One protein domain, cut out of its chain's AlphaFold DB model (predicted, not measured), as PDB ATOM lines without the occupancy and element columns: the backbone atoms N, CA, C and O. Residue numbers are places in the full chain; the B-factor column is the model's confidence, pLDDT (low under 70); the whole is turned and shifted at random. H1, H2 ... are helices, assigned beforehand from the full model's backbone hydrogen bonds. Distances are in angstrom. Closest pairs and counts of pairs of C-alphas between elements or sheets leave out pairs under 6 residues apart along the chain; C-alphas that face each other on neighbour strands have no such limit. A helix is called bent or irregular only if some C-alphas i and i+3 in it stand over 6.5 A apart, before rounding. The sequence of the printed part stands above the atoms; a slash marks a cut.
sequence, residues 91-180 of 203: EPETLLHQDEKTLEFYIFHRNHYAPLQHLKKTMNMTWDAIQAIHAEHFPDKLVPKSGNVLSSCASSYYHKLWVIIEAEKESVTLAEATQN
ATOM      1  N   GLU A  91     329.447   9.892  65.750       90.06
ATOM      2  CA  GLU A  91     329.498  10.756  66.926       90.06
ATOM      3  C   GLU A  91     329.393   9.902  68.199       90.06
ATOM      4  O   GLU A  91     328.719   8.868  68.198       90.06
ATOM      5  N   PRO A  92     330.056  10.288  69.300       87.81
ATOM      6  CA  PRO A  92     330.001   9.521  70.543       87.81
ATOM      7  C   PRO A  92     328.564   9.274  71.022       87.81
ATOM      8  O   PRO A  92     328.249   8.190  71.496       87.81
ATOM      9  N   GLU A  93     327.680  10.253  70.827       86.12
ATOM     10  CA  GLU A  93     326.267  10.200  71.219       86.12
ATOM     11  C   GLU A  93     325.475   9.096  70.504       86.12
ATOM     12  O   GLU A  93     324.457   8.642  71.017       86.12
ATOM     13  N   THR A  94     325.942   8.626  69.343       87.81
ATOM     14  CA  THR A  94     325.260   7.565  68.590       87.81
ATOM     15  C   THR A  94     325.669   6.157  69.031       87.81
ATOM     16  O   THR A  94     325.105   5.184  68.540       87.81
ATOM     17  N   LEU A  95     326.664   6.019  69.918       86.94
ATOM     18  CA  LEU A  95     327.121   4.730  70.455       86.94
ATOM     19  C   LEU A  95     326.323   4.359  71.716       86.94
ATOM     20  O   LEU A  95     326.835   4.427  72.834       86.94
ATOM     21  N   LEU A  96     325.053   3.998  71.533       86.88
ATOM     22  CA  LEU A  96     324.085   3.800  72.616       86.88
ATOM     23  C   LEU A  96     324.308   2.514  73.428       86.88
ATOM     24  O   LEU A  96     323.858   2.435  74.569       86.88
ATOM     25  N   HIS A  97     324.997   1.512  72.871       83.12
ATOM     26  CA  HIS A  97     325.156   0.196  73.505       83.12
ATOM     27  C   HIS A  97     326.519   0.004  74.194       83.12
ATOM     28  O   HIS A  97     326.806  -1.083  74.701       83.12
ATOM     29  N   GLN A  98     327.368   1.037  74.234       84.19
ATOM     30  CA  GLN A  98     328.674   0.977  74.900       84.19
ATOM     31  C   GLN A  98     328.609   1.432  76.363       84.19
ATOM     32  O   GLN A  98     327.856   2.333  76.725       84.19
ATOM     33  N   ASP A  99     329.465   0.860  77.218       86.69
ATOM     34  CA  ASP A  99     329.654   1.370  78.579       86.69
ATOM     35  C   ASP A  99     330.376   2.727  78.573       86.69
ATOM     36  O   ASP A  99     331.244   2.983  77.738       86.69
ATOM     37  N   GLU A 100     330.087   3.565  79.571       86.56
ATOM     38  CA  GLU A 100     330.649   4.918  79.733       86.56
ATOM     39  C   GLU A 100     332.178   4.953  79.574       86.56
ATOM     40  O   GLU A 100     332.741   5.783  78.866       86.56
ATOM     41  N   LYS A 101     332.878   3.975  80.150       86.69
ATOM     42  CA  LYS A 101     334.341   3.883  80.069       86.69
ATOM     43  C   LYS A 101     334.851   3.483  78.685       86.69
ATOM     44  O   LYS A 101     335.984   3.815  78.335       86.69
ATOM     45  N   THR A 102     334.073   2.732  77.908       85.50
ATOM     46  CA  THR A 102     334.397   2.463  76.499       85.50
ATOM     47  C   THR A 102     334.092   3.682  75.645       85.50
ATOM     48  O   THR A 102     334.871   3.968  74.738       85.50
ATOM     49  N   LEU A 103     333.054   4.447  75.984       88.69
ATOM     50  CA  LEU A 103     332.739   5.709  75.330       88.69
ATOM     51  C   LEU A 103     333.834   6.764  75.555       88.69
ATOM     52  O   LEU A 103     334.343   7.330  74.593       88.69
ATOM     53  N   GLU A 104     334.301   6.956  76.790       88.50
ATOM     54  CA  GLU A 104     335.458   7.814  77.095       88.50
ATOM     55  C   GLU A 104     336.701   7.387  76.303       88.50
ATOM     56  O   GLU A 104     337.423   8.202  75.720       88.50
ATOM     57  N   PHE A 105     336.948   6.077  76.250       88.88
ATOM     58  CA  PHE A 105     338.072   5.513  75.515       88.88
ATOM     59  C   PHE A 105     337.935   5.713  73.998       88.88
ATOM     60  O   PHE A 105     338.932   5.970  73.314       88.88
ATOM     61  N   TYR A 106     336.712   5.613  73.479       90.38
ATOM     62  CA  TYR A 106     336.366   5.908  72.098       90.38
ATOM     63  C   TYR A 106     336.629   7.378  71.777       90.38
ATOM     64  O   TYR A 106     337.401   7.651  70.861       90.38
ATOM     65  N   ILE A 107     336.090   8.308  72.572       91.81
ATOM     66  CA  ILE A 107     336.272   9.760  72.411       91.81
ATOM     67  C   ILE A 107     337.758  10.109  72.389       91.81
ATOM     68  O   ILE A 107     338.237  10.754  71.454       91.81
ATOM     69  N   PHE A 108     338.518   9.610  73.370       89.62
ATOM     70  CA  PHE A 108     339.959   9.828  73.436       89.62
ATOM     71  C   PHE A 108     340.649   9.392  72.139       89.62
ATOM     72  O   PHE A 108     341.424  10.142  71.549       89.62
ATOM     73  N   HIS A 109     340.370   8.183  71.651       90.06
ATOM     74  CA  HIS A 109     341.008   7.689  70.435       90.06
ATOM     75  C   HIS A 109     340.497   8.359  69.154       90.06
ATOM     76  O   HIS A 109     341.305   8.575  68.248       90.06
ATOM     77  N   ARG A 110     339.217   8.734  69.090       91.50
ATOM     78  CA  ARG A 110     338.588   9.444  67.970       91.50
ATOM     79  C   ARG A 110     339.237  10.805  67.773       91.50
ATOM     80  O   ARG A 110     339.706  11.083  66.673       91.50
ATOM     81  N   ASN A 111     339.387  11.580  68.846       90.00
ATOM     82  CA  ASN A 111     339.990  12.917  68.810       90.00
ATOM     83  C   ASN A 111     341.438  12.900  68.303       90.00
ATOM     84  O   ASN A 111     341.918  13.873  67.731       90.00
ATOM     85  N   HIS A 112     342.147  11.782  68.474       87.06
ATOM     86  CA  HIS A 112     343.509  11.625  67.965       87.06
ATOM     87  C   HIS A 112     343.587  11.038  66.561       87.06
ATOM     88  O   HIS A 112     344.554  11.297  65.851       87.06
ATOM     89  N   TYR A 113     342.616  10.225  66.163       90.44
ATOM     90  CA  TYR A 113     342.645   9.554  64.871       90.44
ATOM     91  C   TYR A 113     341.972  10.369  63.766       90.44
ATOM     92  O   TYR A 113     342.509  10.417  62.663       90.44
ATOM     93  N   ALA A 114     340.861  11.052  64.058       90.81
ATOM     94  CA  ALA A 114     340.094  11.798  63.062       90.81
ATOM     95  C   ALA A 114     340.933  12.862  62.323       90.81
ATOM     96  O   ALA A 114     340.925  12.849  61.089       90.81
ATOM     97  N   PRO A 115     341.749  13.703  63.000       90.06
ATOM     98  CA  PRO A 115     342.582  14.675  62.293       90.06
ATOM     99  C   PRO A 115     343.662  13.993  61.446       90.06
ATOM    100  O   PRO A 115     343.903  14.385  60.309       90.06
ATOM    101  N   LEU A 116     344.272  12.909  61.948       89.75
ATOM    102  CA  LEU A 116     345.277  12.146  61.197       89.75
ATOM    103  C   LEU A 116     344.685  11.518  59.932       89.75
ATOM    104  O   LEU A 116     345.328  11.513  58.885       89.75
ATOM    105  N   GLN A 117     343.468  10.989  60.026       89.69
ATOM    106  CA  GLN A 117     342.753  10.404  58.902       89.69
ATOM    107  C   GLN A 117     342.387  11.472  57.860       89.69
ATOM    108  O   GLN A 117     342.598  11.242  56.669       89.69
ATOM    109  N   HIS A 118     341.930  12.651  58.299       89.12
ATOM    110  CA  HIS A 118     341.634  13.788  57.424       89.12
ATOM    111  C   HIS A 118     342.883  14.274  56.673       89.12
ATOM    112  O   HIS A 118     342.891  14.309  55.444       89.12
ATOM    113  N   LEU A 119     343.986  14.538  57.383       89.50
ATOM    114  CA  LEU A 119     345.254  14.954  56.769       89.50
ATOM    115  C   LEU A 119     345.784  13.908  55.780       89.50
ATOM    116  O   LEU A 119     346.319  14.234  54.719       89.50
ATOM    117  N   LYS A 120     345.612  12.622  56.104       87.81
ATOM    118  CA  LYS A 120     346.117  11.539  55.263       87.81
ATOM    119  C   LYS A 120     345.307  11.342  53.983       87.81
ATOM    120  O   LYS A 120     345.894  10.982  52.969       87.81
ATOM    121  N   LYS A 121     343.989  11.533  54.031       83.94
ATOM    122  CA  LYS A 121     343.076  11.189  52.928       83.94
ATOM    123  C   LYS A 121     342.566  12.404  52.167       83.94
ATOM    124  O   LYS A 121     342.567  12.370  50.945       83.94
ATOM    125  N   THR A 122     342.188  13.474  52.862       83.88
ATOM    126  CA  THR A 122     341.702  14.709  52.232       83.88
ATOM    127  C   THR A 122     342.854  15.535  51.672       83.88
ATOM    128  O   THR A 122     342.762  16.035  50.559       83.88
ATOM    129  N   MET A 123     343.969  15.630  52.404       86.25
ATOM    130  CA  MET A 123     345.145  16.405  51.976       86.25
ATOM    131  C   MET A 123     346.257  15.544  51.352       86.25
ATOM    132  O   MET A 123     347.296  16.071  50.964       86.25
ATOM    133  N   ASN A 124     346.060  14.221  51.263       87.38
ATOM    134  CA  ASN A 124     347.014  13.249  50.707       87.38
ATOM    135  C   ASN A 124     348.459  13.397  51.243       87.38
ATOM    136  O   ASN A 124     349.441  13.184  50.529       87.38
ATOM    137  N   MET A 125     348.613  13.788  52.513       89.12
ATOM    138  CA  MET A 125     349.927  14.104  53.080       89.12
ATOM    139  C   MET A 125     350.740  12.842  53.395       89.12
ATOM    140  O   MET A 125     350.206  11.783  53.741       89.12
ATOM    141  N   THR A 126     352.069  12.927  53.325       89.94
ATOM    142  CA  THR A 126     352.950  11.856  53.820       89.94
ATOM    143  C   THR A 126     352.975  11.849  55.350       89.94
ATOM    144  O   THR A 126     352.675  12.850  55.994       89.94
ATOM    145  N   TRP A 127     353.327  10.716  55.967       89.19
ATOM    146  CA  TRP A 127     353.397  10.649  57.434       89.19
ATOM    147  C   TRP A 127     354.458  11.585  58.021       89.19
ATOM    148  O   TRP A 127     354.264  12.089  59.122       89.19
ATOM    149  N   ASP A 128     355.535  11.846  57.280       88.81
ATOM    150  CA  ASP A 128     356.573  12.796  57.682       88.81
ATOM    151  C   ASP A 128     356.076  14.247  57.581       88.81
ATOM    152  O   ASP A 128     356.351  15.052  58.466       88.81
ATOM    153  N   ALA A 129     355.263  14.573  56.569       89.50
ATOM    154  CA  ALA A 129     354.625  15.886  56.472       89.50
ATOM    155  C   ALA A 129     353.617  16.111  57.611       89.50
ATOM    156  O   ALA A 129     353.630  17.163  58.241       89.50
ATOM    157  N   ILE A 130     352.806  15.098  57.942       89.00
ATOM    158  CA  ILE A 130     351.884  15.158  59.090       89.00
ATOM    159  C   ILE A 130     352.662  15.299  60.407       89.00
ATOM    160  O   ILE A 130     352.234  16.017  61.305       89.00
ATOM    161  N   GLN A 131     353.817  14.638  60.540       90.00
ATOM    162  CA  GLN A 131     354.678  14.793  61.711       90.00
ATOM    163  C   GLN A 131     355.179  16.238  61.864       90.00
ATOM    164  O   GLN A 131     355.221  16.737  62.987       90.00
ATOM    165  N   ALA A 132     355.531  16.911  60.763       88.38
ATOM    166  CA  ALA A 132     356.020  18.290  60.788       88.38
ATOM    167  C   ALA A 132     354.966  19.282  61.313       88.38
ATOM    168  O   ALA A 132     355.309  20.192  62.062       88.38
ATOM    169  N   ILE A 133     353.690  19.055  60.992       89.50
ATOM    170  CA  ILE A 133     352.553  19.869  61.462       89.50
ATOM    171  C   ILE A 133     351.861  19.277  62.702       89.50
ATOM    172  O   ILE A 133     350.789  19.718  63.108       89.50
ATOM    173  N   HIS A 134     352.450  18.259  63.339       86.38
ATOM    174  CA  HIS A 134     351.803  17.556  64.451       86.38
ATOM    175  C   HIS A 134     351.520  18.481  65.639       86.38
ATOM    176  O   HIS A 134     350.496  18.330  66.296       86.38
ATOM    177  N   ALA A 135     352.421  19.423  65.925       83.75
ATOM    178  CA  ALA A 135     352.253  20.369  67.026       83.75
ATOM    179  C   ALA A 135     351.073  21.336  66.810       83.75
ATOM    180  O   ALA A 135     350.470  21.767  67.783       83.75
ATOM    181  N   GLU A 136     350.719  21.630  65.556       85.56
ATOM    182  CA  GLU A 136     349.582  22.493  65.208       85.56
ATOM    183  C   GLU A 136     348.245  21.791  65.479       85.56
ATOM    184  O   GLU A 136     347.332  22.370  66.060       85.56
ATOM    185  N   HIS A 137     348.151  20.508  65.123       81.31
ATOM    186  CA  HIS A 137     346.928  19.721  65.309       81.31
ATOM    187  C   HIS A 137     346.805  19.072  66.694       81.31
ATOM    188  O   HIS A 137     345.708  18.682  67.094       81.31
ATOM    189  N   PHE A 138     347.914  18.919  67.420       84.00
ATOM    190  CA  PHE A 138     347.964  18.261  68.727       84.00
ATOM    191  C   PHE A 138     348.917  19.001  69.683       84.00
ATOM    192  O   PHE A 138     349.978  18.461  70.017       84.00
ATOM    193  N   PRO A 139     348.549  20.210  70.148       78.50
ATOM    194  CA  PRO A 139     349.430  21.059  70.957       78.50
ATOM    195  C   PRO A 139     349.795  20.431  72.310       78.50
ATOM    196  O   PRO A 139     350.924  20.561  72.773       78.50
ATOM    197  N   ASP A 140     348.886  19.657  72.904       83.19
ATOM    198  CA  ASP A 140     349.086  19.035  74.222       83.19
ATOM    199  C   ASP A 140     349.948  17.763  74.183       83.19
ATOM    200  O   ASP A 140     350.123  17.076  75.196       83.19
ATOM    201  N   LYS A 141     350.456  17.379  73.006       77.69
ATOM    202  CA  LYS A 141     351.154  16.108  72.813       77.69
ATOM    203  C   LYS A 141     352.576  16.276  72.329       77.69
ATOM    204  O   LYS A 141     352.891  17.056  71.439       77.69
ATOM    205  N   LEU A 142     353.424  15.393  72.850       85.19
ATOM    206  CA  LEU A 142     354.772  15.213  72.340       85.19
ATOM    207  C   LEU A 142     354.727  14.786  70.872       85.19
ATOM    208  O   LEU A 142     354.056  13.815  70.508       85.19
ATOM    209  N   VAL A 143     355.498  15.498  70.056       85.38
ATOM    210  CA  VAL A 143     355.670  15.184  68.641       85.38
ATOM    211  C   VAL A 143     356.310  13.791  68.511       85.38
ATOM    212  O   VAL A 143     357.320  13.504  69.166       85.38
ATOM    213  N   PRO A 144     355.742  12.890  67.690       85.88
ATOM    214  CA  PRO A 144     356.331  11.587  67.419       85.88
ATOM    215  C   PRO A 144     357.755  11.724  66.881       85.88
ATOM    216  O   PRO A 144     358.067  12.660  66.155       85.88
ATOM    217  N   LYS A 145     358.618  10.749  67.181       87.75
ATOM    218  CA  LYS A 145     360.026  10.776  66.740       87.75
ATOM    219  C   LYS A 145     360.199  10.626  65.224       87.75
ATOM    220  O   LYS A 145     361.220  11.040  64.691       87.75
ATOM    221  N   SER A 146     359.247   9.986  64.546       87.12
ATOM    222  CA  SER A 146     359.263   9.797  63.091       87.12
ATOM    223  C   SER A 146     357.861   9.545  62.539       87.12
ATOM    224  O   SER A 146     356.978   9.080  63.274       87.12
ATOM    225  N   GLY A 147     357.670   9.747  61.231       84.81
ATOM    226  CA  GLY A 147     356.428   9.421  60.532       84.81
ATOM    227  C   GLY A 147     356.062   7.940  60.651       84.81
ATOM    228  O   GLY A 147     354.890   7.590  60.772       84.81
ATOM    229  N   ASN A 148     357.052   7.047  60.750       85.69
ATOM    230  CA  ASN A 148     356.822   5.624  61.020       85.69
ATOM    231  C   ASN A 148     356.214   5.370  62.407       85.69
ATOM    232  O   ASN A 148     355.338   4.512  62.553       85.69
ATOM    233  N   VAL A 149     356.660   6.104  63.432       85.75
ATOM    234  CA  VAL A 149     356.072   6.020  64.778       85.75
ATOM    235  C   VAL A 149     354.640   6.538  64.743       85.75
ATOM    236  O   VAL A 149     353.746   5.863  65.252       85.75
ATOM    237  N   LEU A 150     354.405   7.668  64.073       87.00
ATOM    238  CA  LEU A 150     353.069   8.236  63.910       87.00
ATOM    239  C   LEU A 150     352.122   7.278  63.170       87.00
ATOM    240  O   LEU A 150     351.027   7.002  63.653       87.00
ATOM    241  N   SER A 151     352.567   6.691  62.060       87.00
ATOM    242  CA  SER A 151     351.823   5.683  61.294       87.00
ATOM    243  C   SER A 151     351.478   4.451  62.140       87.00
ATOM    244  O   SER A 151     350.350   3.944  62.114       87.00
ATOM    245  N   SER A 152     352.420   3.991  62.970       84.62
ATOM    246  CA  SER A 152     352.173   2.889  63.902       84.62
ATOM    247  C   SER A 152     351.163   3.266  64.993       84.62
ATOM    248  O   SER A 152     350.356   2.419  65.382       84.62
ATOM    249  N   CYS A 153     351.194   4.503  65.493       85.69
ATOM    250  CA  CYS A 153     350.209   5.019  66.444       85.69
ATOM    251  C   CYS A 153     348.819   5.114  65.804       85.69
ATOM    252  O   CYS A 153     347.863   4.583  66.367       85.69
ATOM    253  N   ALA A 154     348.725   5.683  64.601       87.81
ATOM    254  CA  ALA A 154     347.486   5.789  63.837       87.81
ATOM    255  C   ALA A 154     346.867   4.410  63.570       87.81
ATOM    256  O   ALA A 154     345.679   4.210  63.796       87.81
ATOM    257  N   SER A 155     347.687   3.422  63.201       86.69
ATOM    258  CA  SER A 155     347.240   2.033  63.016       86.69
ATOM    259  C   SER A 155     346.684   1.423  64.304       86.69
ATOM    260  O   SER A 155     345.717   0.661  64.283       86.69
ATOM    261  N   SER A 156     347.286   1.755  65.450       85.81
ATOM    262  CA  SER A 156     346.792   1.299  66.747       85.81
ATOM    263  C   SER A 156     345.460   1.950  67.114       85.81
ATOM    264  O   SER A 156     344.598   1.259  67.656       85.81
ATOM    265  N   TYR A 157     345.290   3.245  66.837       89.38
ATOM    266  CA  TYR A 157     344.030   3.952  67.072       89.38
ATOM    267  C   TYR A 157     342.923   3.423  66.168       89.38
ATOM    268  O   TYR A 157     341.879   3.039  66.687       89.38
ATOM    269  N   TYR A 158     343.203   3.271  64.870       89.56
ATOM    270  CA  TYR A 158     342.301   2.636  63.912       89.56
ATOM    271  C   TYR A 158     341.780   1.304  64.445       89.56
ATOM    272  O   TYR A 158     340.576   1.104  64.534       89.56
ATOM    273  N   HIS A 159     342.678   0.404  64.868       85.69
ATOM    274  CA  HIS A 159     342.248  -0.921  65.309       85.69
ATOM    275  C   HIS A 159     341.308  -0.859  66.517       85.69
ATOM    276  O   HIS A 159     340.338  -1.609  66.572       85.69
ATOM    277  N   LYS A 160     341.592   0.023  67.479       87.06
ATOM    278  CA  LYS A 160     340.765   0.180  68.680       87.06
ATOM    279  C   LYS A 160     339.388   0.744  68.349       87.06
ATOM    280  O   LYS A 160     338.401   0.186  68.806       87.06
ATOM    281  N   LEU A 161     339.338   1.810  67.551       90.12
ATOM    282  CA  LEU A 161     338.089   2.450  67.135       90.12
ATOM    283  C   LEU A 161     337.234   1.491  66.316       90.12
ATOM    284  O   LEU A 161     336.056   1.324  66.596       90.12
ATOM    285  N   TRP A 162     337.860   0.794  65.372       89.44
ATOM    286  CA  TRP A 162     337.200  -0.200  64.541       89.44
ATOM    287  C   TRP A 162     336.577  -1.333  65.378       89.44
ATOM    288  O   TRP A 162     335.441  -1.710  65.130       89.44
ATOM    289  N   VAL A 163     337.266  -1.831  66.419       87.12
ATOM    290  CA  VAL A 163     336.696  -2.848  67.329       87.12
ATOM    291  C   VAL A 163     335.448  -2.341  68.053       87.12
ATOM    292  O   VAL A 163     334.503  -3.104  68.206       87.12
ATOM    293  N   ILE A 164     335.451  -1.087  68.509       88.31
ATOM    294  CA  ILE A 164     334.316  -0.502  69.238       88.31
ATOM    295  C   ILE A 164     333.125  -0.301  68.297       88.31
ATOM    296  O   ILE A 164     332.016  -0.692  68.630       88.31
ATOM    297  N   ILE A 165     333.366   0.247  67.104       89.25
ATOM    298  CA  ILE A 165     332.317   0.488  66.104       89.25
ATOM    299  C   ILE A 165     331.659  -0.826  65.668       89.25
ATOM    300  O   ILE A 165     330.444  -0.892  65.536       89.25
ATOM    301  N   GLU A 166     332.439  -1.886  65.463       87.31
ATOM    302  CA  GLU A 166     331.873  -3.190  65.106       87.31
ATOM    303  C   GLU A 166     331.078  -3.814  66.252       87.31
ATOM    304  O   GLU A 166     330.020  -4.383  66.012       87.31
ATOM    305  N   ALA A 167     331.544  -3.675  67.496       85.50
ATOM    306  CA  ALA A 167     330.789  -4.143  68.654       85.50
ATOM    307  C   ALA A 167     329.454  -3.400  68.807       85.50
ATOM    308  O   ALA A 167     328.451  -4.019  69.156       85.50
ATOM    309  N   GLU A 168     329.423  -2.098  68.511       86.12
ATOM    310  CA  GLU A 168     328.180  -1.330  68.475       86.12
ATOM    311  C   GLU A 168     327.230  -1.864  67.402       86.12
ATOM    312  O   GLU A 168     326.084  -2.171  67.709       86.12
ATOM    313  N   LYS A 169     327.709  -2.051  66.165       86.81
ATOM    314  CA  LYS A 169     326.884  -2.590  65.072       86.81
ATOM    315  C   LYS A 169     326.309  -3.962  65.407       86.81
ATOM    316  O   LYS A 169     325.124  -4.190  65.194       86.81
ATOM    317  N   GLU A 170     327.125  -4.861  65.955       84.44
ATOM    318  CA  GLU A 170     326.655  -6.178  66.394       84.44
ATOM    319  C   GLU A 170     325.591  -6.056  67.500       84.44
ATOM    320  O   GLU A 170     324.593  -6.777  67.476       84.44
ATOM    321  N   SER A 171     325.753  -5.110  68.430       82.81
ATOM    322  CA  SER A 171     324.776  -4.862  69.501       82.81
ATOM    323  C   SER A 171     323.453  -4.318  68.958       82.81
ATOM    324  O   SER A 171     322.399  -4.806  69.355       82.81
ATOM    325  N   VAL A 172     323.503  -3.387  67.998       83.38
ATOM    326  CA  VAL A 172     322.319  -2.865  67.295       83.38
ATOM    327  C   VAL A 172     321.584  -3.995  66.575       83.38
ATOM    328  O   VAL A 172     320.389  -4.171  66.788       83.38
ATOM    329  N   THR A 173     322.293  -4.832  65.809       80.88
ATOM    330  CA  THR A 173     321.661  -5.966  65.108       80.88
ATOM    331  C   THR A 173     321.031  -6.980  66.064       80.88
ATOM    332  O   THR A 173     319.991  -7.558  65.759       80.88
ATOM    333  N   LEU A 174     321.634  -7.194  67.240       77.56
ATOM    334  CA  LEU A 174     321.079  -8.078  68.264       77.56
ATOM    335  C   LEU A 174     319.813  -7.479  68.894       77.56
ATOM    336  O   LEU A 174     318.844  -8.203  69.124       77.56
ATOM    337  N   ALA A 175     319.812  -6.172  69.164       73.44
ATOM    338  CA  ALA A 175     318.651  -5.459  69.690       73.44
ATOM    339  C   ALA A 175     317.482  -5.483  68.689       73.44
ATOM    340  O   ALA A 175     316.365  -5.830  69.071       73.44
ATOM    341  N   GLU A 176     317.749  -5.233  67.403       73.44
ATOM    342  CA  GLU A 176     316.757  -5.330  66.322       73.44
ATOM    343  C   GLU A 176     316.177  -6.748  66.196       73.44
ATOM    344  O   GLU A 176     314.959  -6.914  66.134       73.44
ATOM    345  N   ALA A 177     317.025  -7.783  66.235       70.75
ATOM    346  CA  ALA A 177     316.588  -9.181  66.191       70.75
ATOM    347  C   ALA A 177     315.777  -9.602  67.431       70.75
ATOM    348  O   ALA A 177     314.929 -10.488  67.346       70.75
ATOM    349  N   THR A 178     316.017  -8.972  68.585       64.62
ATOM    350  CA  THR A 178     315.246  -9.225  69.814       64.62
ATOM    351  C   THR A 178     313.884  -8.531  69.774       64.62
ATOM    352  O   THR A 178     312.919  -9.042  70.335       64.62
ATOM    353  N   GLN A 179     313.789  -7.375  69.108       60.88
ATOM    354  CA  GLN A 179     312.547  -6.613  68.980       60.88
ATOM    355  C   GLN A 179     311.631  -7.151  67.868       60.88
ATOM    356  O   GLN A 179     310.413  -7.026  67.976       60.88
ATOM    357  N   ASN A 180     312.202  -7.807  66.853       57.84
ATOM    358  CA  ASN A 180     311.490  -8.587  65.841       57.84
ATOM    359  C   ASN A 180     311.936 -10.055  65.900       57.84
ATOM    360  O   ASN A 180     312.667 -10.499  65.007       57.84
TER     361      ASN A 180
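Overview. This is residues 91 to 180 of the 203 residues of an uncharacterized protein of Botryotinia convoluta (UniProt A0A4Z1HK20). One long helix, H4, makes nearly the full length of the domain, and a second long helix, H1, kinked on its way, crosses H4 over residues 154 to 164. Two short helices, H2 and H3, sit near the end where H4 begins, with H2 packing on H4 there, while the part of H4 after residue 164 runs on past its contacts with the other helices. The printed part has 90 residues with four named helices, H1, H2, H3 and H4 in chain order, and no named strand; the class is all helix. The whole is loose, with a radius of gyration of the C-alphas of 15.8 A and spans of 52 by 24 by 18 A.

Along the chain. Residues 91 to 99 come before the first named helix. H1 holds residues 100 to 121, is 30.2 A long and begins at C-alpha 100 at (330.649, 4.918, 79.733). It has a kink of 34 degrees near residue 112 and is irregular, but only just: C-alphas 112 and 115 are 6.51 A apart. H2 holds residues 127 to 132 and H3 residues 134 to 137, with lengths of 8.7 A and 5.4 A. H4 holds residues 147 to 179, is 47.5 A long, and runs from C-alpha 147 at (356.428, 9.421, 60.532) to C-alpha 179 at (312.547, -6.613, 68.980).

Arrangement. H1 and H4 touch at a steep tilt of 53 degrees, opposite ways; their closest C-alphas, those of His 109 and Tyr 157, are 5.9 A apart. H1 touches H2 with residues 116 to 120 alone, about perpendicular at 85 degrees, the closest C-alphas being those of Leu 119 and Ile 130, 7.0 A apart. H2 touches H4, which meets it with residues 147 to 151 alone; the C-alphas of Asp 128 and Gly 147 are the closest, at 4.4 A. These two run opposite ways at a steep tilt of 67 degrees, only just short of about perpendicular. H1 and H3 are close but not clearly touching, with the closest C-alphas, those of Pro 115 and His 137, 7.3 A apart. H2 and H3 meet only through their link, and H3 and H4 are apart. In H2 and H4 every O i to N i+4 pair is within hydrogen-bond range, in H1 15 of 18 are, and H3 is too short for such a pair.

Size, cuts and confidence. The two C-alphas farthest apart are those of Lys 145 and Asn 180, at 52.3 A. The printed part, residues 91 to 180, has no cut. The links from H1 to H2 and from H2 to H3 are tight, and the link of nine residues from H3 to H4 is short. The mean pLDDT of the printed part is 85.6, and residues 178 to 180 are under 70.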